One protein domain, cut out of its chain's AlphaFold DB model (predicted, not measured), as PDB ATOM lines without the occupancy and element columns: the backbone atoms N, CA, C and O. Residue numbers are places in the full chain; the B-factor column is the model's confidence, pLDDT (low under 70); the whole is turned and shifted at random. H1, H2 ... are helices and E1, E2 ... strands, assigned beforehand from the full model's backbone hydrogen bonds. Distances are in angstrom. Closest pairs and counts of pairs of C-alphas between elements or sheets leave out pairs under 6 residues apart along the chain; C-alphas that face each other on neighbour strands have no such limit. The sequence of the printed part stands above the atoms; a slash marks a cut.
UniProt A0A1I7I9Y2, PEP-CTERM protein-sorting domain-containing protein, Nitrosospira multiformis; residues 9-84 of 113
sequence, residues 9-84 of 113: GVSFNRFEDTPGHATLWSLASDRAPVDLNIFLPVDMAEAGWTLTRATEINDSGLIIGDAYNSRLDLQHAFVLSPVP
ATOM      1  N   GLY A   9     -26.090   9.095 -42.983       60.16
ATOM      2  CA  GLY A   9     -25.562   9.713 -41.787       60.16
ATOM      3  C   GLY A   9     -24.201  10.303 -42.083       60.16
ATOM      4  O   GLY A   9     -23.527   9.946 -43.051       60.16
ATOM      5  N   VAL A  10     -23.807  11.239 -41.240       61.16
ATOM      6  CA  VAL A  10     -22.461  11.795 -41.252       61.16
ATOM      7  C   VAL A  10     -21.672  11.207 -40.093       61.16
ATOM      8  O   VAL A  10     -22.242  10.796 -39.083       61.16
ATOM      9  N   SER A  11     -20.366  11.069 -40.277       64.94
ATOM     10  CA  SER A  11     -19.453  10.537 -39.271       64.94
ATOM     11  C   SER A  11     -18.086  11.206 -39.400       64.94
ATOM     12  O   SER A  11     -17.812  11.948 -40.346       64.94
ATOM     13  N   PHE A  12     -17.210  10.921 -38.449       60.47
ATOM     14  CA  PHE A  12     -15.793  11.241 -38.502       60.47
ATOM     15  C   PHE A  12     -15.011   9.926 -38.409       60.47
ATOM     16  O   PHE A  12     -15.256   9.120 -37.513       60.47
ATOM     17  N   ASN A  13     -14.075   9.690 -39.330       54.53
ATOM     18  CA  ASN A  13     -13.166   8.546 -39.240       54.53
ATOM     19  C   ASN A  13     -11.849   9.002 -38.612       54.53
ATOM     20  O   ASN A  13     -11.142   9.818 -39.197       54.53
ATOM     21  N   ARG A  14     -11.513   8.479 -37.426       46.78
ATOM     22  CA  ARG A  14     -10.212   8.691 -36.776       46.78
ATOM     23  C   ARG A  14      -9.286   7.525 -37.125       46.78
ATOM     24  O   ARG A  14      -9.330   6.499 -36.458       46.78
ATOM     25  N   PHE A  15      -8.463   7.678 -38.160       46.72
ATOM     26  CA  PHE A  15      -7.278   6.834 -38.340       46.72
ATOM     27  C   PHE A  15      -6.165   7.428 -37.466       46.72
ATOM     28  O   PHE A  15      -5.972   8.640 -37.479       46.72
ATOM     29  N   GLU A  16      -5.508   6.602 -36.653       47.00
ATOM     30  CA  GLU A  16      -4.749   6.964 -35.437       47.00
ATOM     31  C   GLU A  16      -3.561   7.948 -35.562       47.00
ATOM     32  O   GLU A  16      -2.841   8.111 -34.589       47.00
ATOM     33  N   ASP A  17      -3.374   8.683 -36.662       46.72
ATOM     34  CA  ASP A  17      -2.323   9.720 -36.748       46.72
ATOM     35  C   ASP A  17      -2.655  10.913 -37.675       46.72
ATOM     36  O   ASP A  17      -1.782  11.653 -38.122       46.72
ATOM     37  N   THR A  18      -3.939  11.135 -37.978       49.22
ATOM     38  CA  THR A  18      -4.409  12.306 -38.752       49.22
ATOM     39  C   THR A  18      -5.636  12.929 -38.085       49.22
ATOM     40  O   THR A  18      -6.414  12.200 -37.456       49.22
ATOM     41  N   PRO A  19      -5.853  14.259 -38.193       60.38
ATOM     42  CA  PRO A  19      -7.157  14.840 -37.893       60.38
ATOM     43  C   PRO A  19      -8.182  14.047 -38.700       60.38
ATOM     44  O   PRO A  19      -8.049  13.948 -39.916       60.38
ATOM     45  N   GLY A  20      -9.125  13.389 -38.024       75.12
ATOM     46  CA  GLY A  20     -10.063  12.505 -38.712       75.12
ATOM     47  C   GLY A  20     -10.787  13.245 -39.835       75.12
ATOM     48  O   GLY A  20     -11.000  14.443 -39.712       75.12
ATOM     49  N   HIS A  21     -11.133  12.562 -40.925       88.75
ATOM     50  CA  HIS A  21     -11.808  13.188 -42.065       88.75
ATOM     51  C   HIS A  21     -13.330  13.106 -41.902       88.75
ATOM     52  O   HIS A  21     -13.888  12.053 -41.552       88.75
ATOM     53  N   ALA A  22     -14.016  14.213 -42.193       90.75
ATOM     54  CA  ALA A  22     -15.468  14.251 -42.274       90.75
ATOM     55  C   ALA A  22     -15.945  13.304 -43.385       90.75
ATOM     56  O   ALA A  22     -15.496  13.393 -44.524       90.75
ATOM     57  N   THR A  23     -16.839  12.373 -43.053       90.00
ATOM     58  CA  THR A  23     -17.264  11.301 -43.961       90.00
ATOM     59  C   THR A  23     -18.789  11.253 -44.060       90.00
ATOM     60  O   THR A  23     -19.488  11.341 -43.049       90.00
ATOM     61  N   LEU A  24     -19.311  11.057 -45.270       88.19
ATOM     62  CA  LEU A  24     -20.720  10.773 -45.549       88.19
ATOM     63  C   LEU A  24     -20.902   9.282 -45.850       88.19
ATOM     64  O   LEU A  24     -20.230   8.738 -46.723       88.19
ATOM     65  N   TRP A  25     -21.829   8.618 -45.167       84.06
ATOM     66  CA  TRP A  25     -22.159   7.211 -45.409       84.06
ATOM     67  C   TRP A  25     -23.651   7.026 -45.672       84.06
ATOM     68  O   TRP A  25     -24.485   7.849 -45.284       84.06
ATOM     69  N   SER A  26     -23.989   5.925 -46.342       80.00
ATOM     70  CA  SER A  26     -25.365   5.540 -46.640       80.00
ATOM     71  C   SER A  26     -25.537   4.028 -46.484       80.00
ATOM     72  O   SER A  26     -24.685   3.290 -46.958       80.00
ATOM     73  N   LEU A  27     -26.618   3.557 -45.849       72.88
ATOM     74  CA  LEU A  27     -27.038   2.135 -45.858       72.88
ATOM     75  C   LEU A  27     -28.100   1.869 -46.936       72.88
ATOM     76  O   LEU A  27     -28.588   0.753 -47.047       72.88
ATOM     77  N   ALA A  28     -28.498   2.884 -47.713       73.62
ATOM     78  CA  ALA A  28     -29.432   2.728 -48.837       73.62
ATOM     79  C   ALA A  28     -28.684   2.294 -50.101       73.62
ATOM     80  O   ALA A  28     -29.291   1.933 -51.104       73.62
ATOM     81  N   SER A  29     -27.356   2.365 -50.053       70.12
ATOM     82  CA  SER A  29     -26.446   1.979 -51.114       70.12
ATOM     83  C   SER A  29     -25.282   1.226 -50.495       70.12
ATOM     84  O   SER A  29     -24.705   1.733 -49.538       70.12
ATOM     85  N   ASP A  30     -24.829   0.138 -51.113       76.31
ATOM     86  CA  ASP A  30     -23.559  -0.531 -50.764       76.31
ATOM     87  C   ASP A  30     -22.319   0.289 -51.191       76.31
ATOM     88  O   ASP A  30     -21.234  -0.237 -51.437       76.31
ATOM     89  N   ARG A  31     -22.473   1.611 -51.333       78.25
ATOM     90  CA  ARG A  31     -21.386   2.516 -51.689       78.25
ATOM     91  C   ARG A  31     -20.492   2.708 -50.470       78.25
ATOM     92  O   ARG A  31     -20.978   2.983 -49.374       78.25
ATOM     93  N   ALA A  32     -19.183   2.632 -50.690       84.75
ATOM     94  CA  ALA A  32     -18.206   2.988 -49.671       84.75
ATOM     95  C   ALA A  32     -18.464   4.413 -49.130       84.75
ATOM     96  O   ALA A  32     -18.886   5.286 -49.901       84.75
ATOM     97  N   PRO A  33     -18.200   4.665 -47.835       85.44
ATOM     98  CA  PRO A  33     -18.276   6.006 -47.271       85.44
ATOM     99  C   PRO A  33     -17.446   7.008 -48.085       85.44
ATOM    100  O   PRO A  33     -16.341   6.703 -48.532       85.44
ATOM    101  N   VAL A  34     -17.993   8.201 -48.287       88.06
ATOM    102  CA  VAL A  34     -17.397   9.276 -49.081       88.06
ATOM    103  C   VAL A  34     -16.685  10.245 -48.145       88.06
ATOM    104  O   VAL A  34     -17.323  10.832 -47.273       88.06
ATOM    105  N   ASP A  35     -15.381  10.437 -48.334       90.81
ATOM    106  CA  ASP A  35     -14.641  11.520 -47.681       90.81
ATOM    107  C   ASP A  35     -15.129  12.869 -48.224       90.81
ATOM    108  O   ASP A  35     -15.105  13.101 -49.430       90.81
ATOM    109  N   LEU A  36     -15.587  13.760 -47.346       92.69
ATOM    110  CA  LEU A  36     -16.117  15.064 -47.736       92.69
ATOM    111  C   LEU A  36     -15.031  16.046 -48.177       92.69
ATOM    112  O   LEU A  36     -15.345  17.025 -48.853       92.69
ATOM    113  N   ASN A  37     -13.761  15.781 -47.863       93.12
ATOM    114  CA  ASN A  37     -12.648  16.611 -48.320       93.12
ATOM    115  C   ASN A  37     -12.462  16.558 -49.844       93.12
ATOM    116  O   ASN A  37     -11.837  17.459 -50.393       93.12
ATOM    117  N   ILE A  38     -13.069  15.594 -50.555       91.50
ATOM    118  CA  ILE A  38     -13.101  15.610 -52.031       91.50
ATOM    119  C   ILE A  38     -13.869  16.814 -52.595       91.50
ATOM    120  O   ILE A  38     -13.694  17.162 -53.759       91.50
ATOM    121  N   PHE A  39     -14.744  17.421 -51.789       92.44
ATOM    122  CA  PHE A  39     -15.516  18.607 -52.155       92.44
ATOM    123  C   PHE A  39     -14.882  19.901 -51.639       92.44
ATOM    124  O   PHE A  39     -15.410  20.980 -51.903       92.44
ATOM    125  N   LEU A  40     -13.772  19.811 -50.898       93.00
ATOM    126  CA  LEU A  40     -13.043  20.982 -50.440       93.00
ATOM    127  C   LEU A  40     -12.277  21.590 -51.629       93.00
ATOM    128  O   LEU A  40     -11.500  20.881 -52.271       93.00
ATOM    129  N   PRO A  41     -12.468  22.885 -51.940       93.69
ATOM    130  CA  PRO A  41     -11.713  23.546 -52.998       93.69
ATOM    131  C   PRO A  41     -10.199  23.456 -52.770       93.69
ATOM    132  O   PRO A  41      -9.725  23.560 -51.635       93.69
ATOM    133  N   VAL A  42      -9.438  23.275 -53.854       94.25
ATOM    134  CA  VAL A  42      -7.975  23.096 -53.803       94.25
ATOM    135  C   VAL A  42      -7.286  24.259 -53.095       94.25
ATOM    136  O   VAL A  42      -6.406  24.030 -52.277       94.25
ATOM    137  N   ASP A  43      -7.719  25.493 -53.337       96.75
ATOM    138  CA  ASP A  43      -7.187  26.692 -52.687       96.75
ATOM    139  C   ASP A  43      -7.424  26.696 -51.168       96.75
ATOM    140  O   ASP A  43      -6.554  27.109 -50.401       96.75
ATOM    141  N   MET A  44      -8.564  26.173 -50.704       95.19
ATOM    142  CA  MET A  44      -8.847  26.020 -49.273       95.19
ATOM    143  C   MET A  44      -7.985  24.924 -48.639       95.19
ATOM    144  O   MET A  44      -7.441  25.121 -47.548       95.19
ATOM    145  N   ALA A  45      -7.820  23.791 -49.327       94.62
ATOM    146  CA  ALA A  45      -6.942  22.710 -48.882       94.62
ATOM    147  C   ALA A  45      -5.477  23.177 -48.814       94.62
ATOM    148  O   ALA A  45      -4.797  22.983 -47.804       94.62
ATOM    149  N   GLU A  46      -5.004  23.884 -49.842       96.00
ATOM    150  CA  GLU A  46      -3.676  24.499 -49.877       96.00
ATOM    151  C   GLU A  46      -3.507  25.596 -48.821       96.00
ATOM    152  O   GLU A  46      -2.397  25.794 -48.332       96.00
ATOM    153  N   ALA A  47      -4.579  26.277 -48.410       96.06
ATOM    154  CA  ALA A  47      -4.576  27.206 -47.278       96.06
ATOM    155  C   ALA A  47      -4.543  26.503 -45.903       96.06
ATOM    156  O   ALA A  47      -4.476  27.178 -44.873       96.06
ATOM    157  N   GLY A  48      -4.541  25.167 -45.871       95.19
ATOM    158  CA  GLY A  48      -4.384  24.352 -44.667       95.19
ATOM    159  C   GLY A  48      -5.689  23.900 -44.021       95.19
ATOM    160  O   GLY A  48      -5.631  23.359 -42.915       95.19
ATOM    161  N   TRP A  49      -6.838  24.125 -44.669       96.62
ATOM    162  CA  TRP A  49      -8.133  23.662 -44.178       96.62
ATOM    163  C   TRP A  49      -8.330  22.164 -44.408       96.62
ATOM    164  O   TRP A  49      -7.956  21.607 -45.437       96.62
ATOM    165  N   THR A  50      -8.976  21.516 -43.450       95.50
ATOM    166  CA  THR A  50      -9.429  20.126 -43.538       95.50
ATOM    167  C   THR A  50     -10.792  20.027 -42.870       95.50
ATOM    168  O   THR A  50     -10.969  20.525 -41.759       95.50
ATOM    169  N   LEU A  51     -11.763  19.397 -43.530       94.75
ATOM    170  CA  LEU A  51     -13.067  19.091 -42.944       94.75
ATOM    171  C   LEU A  51     -12.893  17.884 -42.022       94.75
ATOM    172  O   LEU A  51     -12.669  16.767 -42.499       94.75
ATOM    173  N   THR A  52     -12.959  18.100 -40.708       93.50
ATOM    174  CA  THR A  52     -12.560  17.085 -39.723       93.50
ATOM    175  C   THR A  52     -13.730  16.327 -39.110       93.50
ATOM    176  O   THR A  52     -13.613  15.170 -38.701       93.50
ATOM    177  N   ARG A  53     -14.900  16.961 -39.051       89.75
ATOM    178  CA  ARG A  53     -16.114  16.341 -38.527       89.75
ATOM    179  C   ARG A  53     -17.317  16.840 -39.288       89.75
ATOM    180  O   ARG A  53     -17.492  18.041 -39.412       89.75
ATOM    181  N   ALA A  54     -18.176  15.932 -39.730       91.81
ATOM    182  CA  ALA A  54     -19.529  16.278 -40.137       91.81
ATOM    183  C   ALA A  54     -20.492  15.883 -39.013       91.81
ATOM    184  O   ALA A  54     -20.442  14.760 -38.510       91.81
ATOM    185  N   THR A  55     -21.319  16.834 -38.592       90.75
ATOM    186  CA  THR A  55     -22.131  16.752 -37.370       90.75
ATOM    187  C   THR A  55     -23.587  16.446 -37.686       90.75
ATOM    188  O   THR A  55     -24.213  15.655 -36.987       90.75
ATOM    189  N   GLU A  56     -24.126  17.030 -38.757       90.94
ATOM    190  CA  GLU A  56     -25.504  16.790 -39.173       90.94
ATOM    191  C   GLU A  56     -25.658  16.893 -40.693       90.94
ATOM    192  O   GLU A  56     -24.880  17.567 -41.368       90.94
ATOM    193  N   ILE A  57     -26.680  16.210 -41.211       90.56
ATOM    194  CA  ILE A  57     -27.186  16.342 -42.576       90.56
ATOM    195  C   ILE A  57     -28.705  16.539 -42.528       90.56
ATOM    196  O   ILE A  57     -29.383  15.843 -41.765       90.56
ATOM    197  N   ASN A  58     -29.256  17.462 -43.319       87.31
ATOM    198  CA  ASN A  58     -30.708  17.661 -43.432       87.31
ATOM    199  C   ASN A  58     -31.291  17.052 -44.722       87.31
ATOM    200  O   ASN A  58     -30.557  16.560 -45.579       87.31
ATOM    201  N   ASP A  59     -32.616  17.102 -44.874       86.06
ATOM    202  CA  ASP A  59     -33.332  16.487 -46.007       86.06
ATOM    203  C   ASP A  59     -33.017  17.137 -47.367       86.06
ATOM    204  O   ASP A  59     -33.231  16.529 -48.412       86.06
ATOM    205  N   SER A  60     -32.471  18.355 -47.373       86.75
ATOM    206  CA  SER A  60     -31.975  19.026 -48.583       86.75
ATOM    207  C   SER A  60     -30.533  18.639 -48.933       86.75
ATOM    208  O   SER A  60     -29.966  19.189 -49.873       86.75
ATOM    209  N   GLY A  61     -29.918  17.727 -48.175       87.38
ATOM    210  CA  GLY A  61     -28.538  17.287 -48.368       87.38
ATOM    211  C   GLY A  61     -27.484  18.263 -47.842       87.38
ATOM    212  O   GLY A  61     -26.301  18.039 -48.085       87.38
ATOM    213  N   LEU A  62     -27.876  19.327 -47.130       92.19
ATOM    214  CA  LEU A  62     -26.921  20.230 -46.484       92.19
ATOM    215  C   LEU A  62     -26.234  19.504 -45.338       92.19
ATOM    216  O   LEU A  62     -26.912  18.940 -44.479       92.19
ATOM    217  N   ILE A  63     -24.909  19.570 -45.313       93.75
ATOM    218  CA  ILE A  63     -24.073  18.986 -44.270       93.75
ATOM    219  C   ILE A  63     -23.407  20.117 -43.493       93.75
ATOM    220  O   ILE A  63     -22.827  21.018 -44.093       93.75
ATOM    221  N   ILE A  64     -23.456  20.060 -42.165       94.69
ATOM    222  CA  ILE A  64     -22.731  20.990 -41.291       94.69
ATOM    223  C   ILE A  64     -21.660  20.252 -40.498       94.69
ATOM    224  O   ILE A  64     -21.782  19.050 -40.242       94.69
ATOM    225  N   GLY A  65     -20.623  20.967 -40.077       94.31
ATOM    226  CA  GLY A  65     -19.538  20.345 -39.336       94.31
ATOM    227  C   GLY A  65     -18.418  21.287 -38.929       94.31
ATOM    228  O   GLY A  65     -18.527  22.506 -39.060       94.31
ATOM    229  N   ASP A  66     -17.337  20.685 -38.449       94.25
ATOM    230  CA  ASP A  66     -16.112  21.350 -38.033       94.25
ATOM    231  C   ASP A  66     -15.009  21.152 -39.076       94.25
ATOM    232  O   ASP A  66     -14.780  20.049 -39.583       94.25
ATOM    233  N   ALA A  67     -14.294  22.232 -39.359       95.50
ATOM    234  CA  ALA A  67     -13.063  22.251 -40.122       95.50
ATOM    235  C   ALA A  67     -11.920  22.755 -39.236       95.50
ATOM    236  O   ALA A  67     -12.121  23.571 -38.334       95.50
ATOM    237  N   TYR A  68     -10.711  22.286 -39.513       95.56
ATOM    238  CA  TYR A  68      -9.496  22.723 -38.840       95.56
ATOM    239  C   TYR A  68      -8.517  23.298 -39.859       95.56
ATOM    240  O   TYR A  68      -8.311  22.703 -40.917       95.56
ATOM    241  N   ASN A  69      -7.922  24.446 -39.543       96.38
ATOM    242  CA  ASN A  69      -6.825  25.025 -40.299       96.38
ATOM    243  C   ASN A  69      -5.501  24.766 -39.574       96.38
ATOM    244  O   ASN A  69      -5.213  25.386 -38.552       96.38
ATOM    245  N   SER A  70      -4.675  23.896 -40.144       94.25
ATOM    246  CA  SER A  70      -3.375  23.497 -39.581       94.25
ATOM    247  C   SER A  70      -2.301  24.588 -39.608       94.25
ATOM    248  O   SER A  70      -1.330  24.513 -38.861       94.25
ATOM    249  N   ARG A  71      -2.449  25.608 -40.460       95.62
ATOM    250  CA  ARG A  71      -1.489  26.719 -40.567       95.62
ATOM    251  C   ARG A  71      -1.779  27.836 -39.576       95.62
ATOM    252  O   ARG A  71      -0.863  28.549 -39.179       95.62
ATOM    253  N   LEU A  72      -3.051  28.003 -39.231       95.62
ATOM    254  CA  LEU A  72      -3.539  29.051 -38.336       95.62
ATOM    255  C   LEU A  72      -3.871  28.532 -36.932       95.62
ATOM    256  O   LEU A  72      -4.177  29.343 -36.065       95.62
ATOM    257  N   ASP A  73      -3.842  27.212 -36.734       94.12
ATOM    258  CA  ASP A  73      -4.302  26.528 -35.523       94.12
ATOM    259  C   ASP A  73      -5.723  26.959 -35.111       94.12
ATOM    260  O   ASP A  73      -6.006  27.322 -33.970       94.12
ATOM    261  N   LEU A  74      -6.630  26.977 -36.096       95.00
ATOM    262  CA  LEU A  74      -7.979  27.523 -35.954       95.00
ATOM    263  C   LEU A  74      -9.040  26.480 -36.300       95.00
ATOM    264  O   LEU A  74      -8.981  25.847 -37.354       95.00
ATOM    265  N   GLN A  75     -10.060  26.367 -35.452       94.88
ATOM    266  CA  GLN A  75     -11.273  25.608 -35.745       94.88
ATOM    267  C   GLN A  75     -12.376  26.536 -36.262       94.88
ATOM    268  O   GLN A  75     -12.578  27.631 -35.735       94.88
ATOM    269  N   HIS A  76     -13.104  26.096 -37.286       96.00
ATOM    270  CA  HIS A  76     -14.206  26.856 -37.865       96.00
ATOM    271  C   HIS A  76     -15.346  25.942 -38.303       96.00
ATOM    272  O   HIS A  76     -15.118  24.802 -38.700       96.00
ATOM    273  N   ALA A  77     -16.579  26.443 -38.247       95.94
ATOM    274  CA  ALA A  77     -17.724  25.710 -38.764       95.94
ATOM    275  C   ALA A  77     -17.743  25.764 -40.300       95.94
ATOM    276  O   ALA A  77     -17.376  26.779 -40.900       95.94
ATOM    277  N   PHE A  78     -18.215  24.695 -40.935       94.88
ATOM    278  CA  PHE A  78     -18.503  24.680 -42.365       94.88
ATOM    279  C   PHE A  78     -19.952  24.280 -42.635       94.88
ATOM    280  O   PHE A  78     -20.591  23.580 -41.846       94.88
ATOM    281  N   VAL A  79     -20.439  24.705 -43.798       94.69
ATOM    282  CA  VAL A  79     -21.667  24.206 -44.412       94.69
ATOM    283  C   VAL A  79     -21.308  23.736 -45.813       94.69
ATOM    284  O   VAL A  79     -20.795  24.514 -46.613       94.69
ATOM    285  N   LEU A  80     -21.559  22.464 -46.100       93.00
ATOM    286  CA  LEU A  80     -21.399  21.876 -47.419       93.00
ATOM    287  C   LEU A  80     -22.784  21.700 -48.036       93.00
ATOM    288  O   LEU A  80     -23.629  20.980 -47.503       93.00
ATOM    289  N   SER A  81     -23.022  22.379 -49.154       89.56
ATOM    290  CA  SER A  81     -24.254  22.249 -49.924       89.56
ATOM    291  C   SER A  81     -24.043  21.343 -51.130       89.56
ATOM    292  O   SER A  81     -23.023  21.492 -51.810       89.56
ATOM    293  N   PRO A  82     -25.008  20.472 -51.466       75.06
ATOM    294  CA  PRO A  82     -25.013  19.836 -52.770       75.06
ATOM    295  C   PRO A  82     -25.100  20.944 -53.818       75.06
ATOM    296  O   PRO A  82     -26.011  21.771 -53.780       75.06
ATOM    297  N   VAL A  83     -24.120  21.002 -54.718       70.31
ATOM    298  CA  VAL A  83     -24.181  21.911 -55.863       70.31
ATOM    299  C   VAL A  83     -25.304  21.382 -56.755       70.31
ATOM    300  O   VAL A  83     -25.189  20.248 -57.224       70.31
ATOM    301  N   PRO A  84     -26.401  22.130 -56.979       57.47
ATOM    302  CA  PRO A  84     -27.399  21.714 -57.951       57.47
ATOM    303  C   PRO A  84     -26.688  21.603 -59.296       57.47
ATOM    304  O   PRO A  84     -26.058  22.576 -59.712       57.47
TER     305      PRO A  84
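AT A GLANCE: This is residues 9 to 84 of the 113 residues of the protein "PEP-CTERM protein-sorting domain-containing protein" of Nitrosospira multiformis (UniProt A0A1I7I9Y2). A strongly twisted sheet of three strands, E3 E4 E5, makes a wall, and a separate hairpin of two strands, E1 and E2, sits beside its edge strand E3. Two short helices, H1 and H2, come between the hairpin and the sheet along the chain; H1 is on the sheet beside its strands, and H2 only grazes it. The printed part has 76 residues, with named elements in the order E1 E2 H1 H2 E3 E4 E5; both sheets are antiparallel and the class is mixed, helices and strands. The whole is compact, with a radius of gyration of the C-alphas of 12.4 A and spans of 38 by 31 by 19 A.

IN THESE COORDINATES: E1 is residues 9 to 13, 12.7 A long, beginning at C-alpha 9 at (-25.562, 9.713, -41.787). E2 is residues 21 to 26, 16.2 A. H1 is residues 36 to 39, 5.7 A, and H2 is residues 42 to 46, 6.0 A. E3, residues 49 to 57, is 20.5 A long, starts at C-alpha 49 at (-8.133, 23.662, -44.178) and bends by 61 degrees at residue 53. E4 is residues 63 to 69, 18.7 A. E5 is residues 74 to 80, 18.5 A, ending at C-alpha 80 at (-21.399, 21.876, -47.419).

HOW THE PARTS SIT: E3, E4 and E5 form a meander, each strand the antiparallel neighbour of the one before, with inner strand E4. The hairpin E3 and E4 runs at 159 degrees, with N 50 and O 68 2.9 A apart, within hydrogen-bond range. The hairpin E4 and E5 runs at 151 degrees, with N 67 and O 76 at 2.8 A. The hairpin E1 and E2, antiparallel at 143 degrees, has N 11 and O 23 at 2.9 A. The closest C-alphas of E2 and E3 are those of Ala 22 and Arg 53, 4.3 A; those of E1 and E3 are Phe 12 and Arg 53, 5.1 A. Residues 23 to 24 of E2 also pair, antiparallel, with residues 34 to 35. H1 has a height over the sheet of 7.4 A and lies over none of its strands; its closest C-alphas to E3 are Asn 37 and Leu 51, 5.9 A. H2 only grazes the sheet, with residues 42 to 45. H1 and H2 are only just apart, at 8.4 A. In H2 every O i to N i+4 pair is within hydrogen-bond range; H1 is too short for one, and its 1 pair of O i and N i+3 is within range.

THE WHOLE: The two C-alphas farthest apart are those of Ala 28 and Leu 72, 38.4 A. The printed part has no cut and no long link. The mean pLDDT of the printed part is 84.4; residues 9 to 19 and residue 84 are under 70.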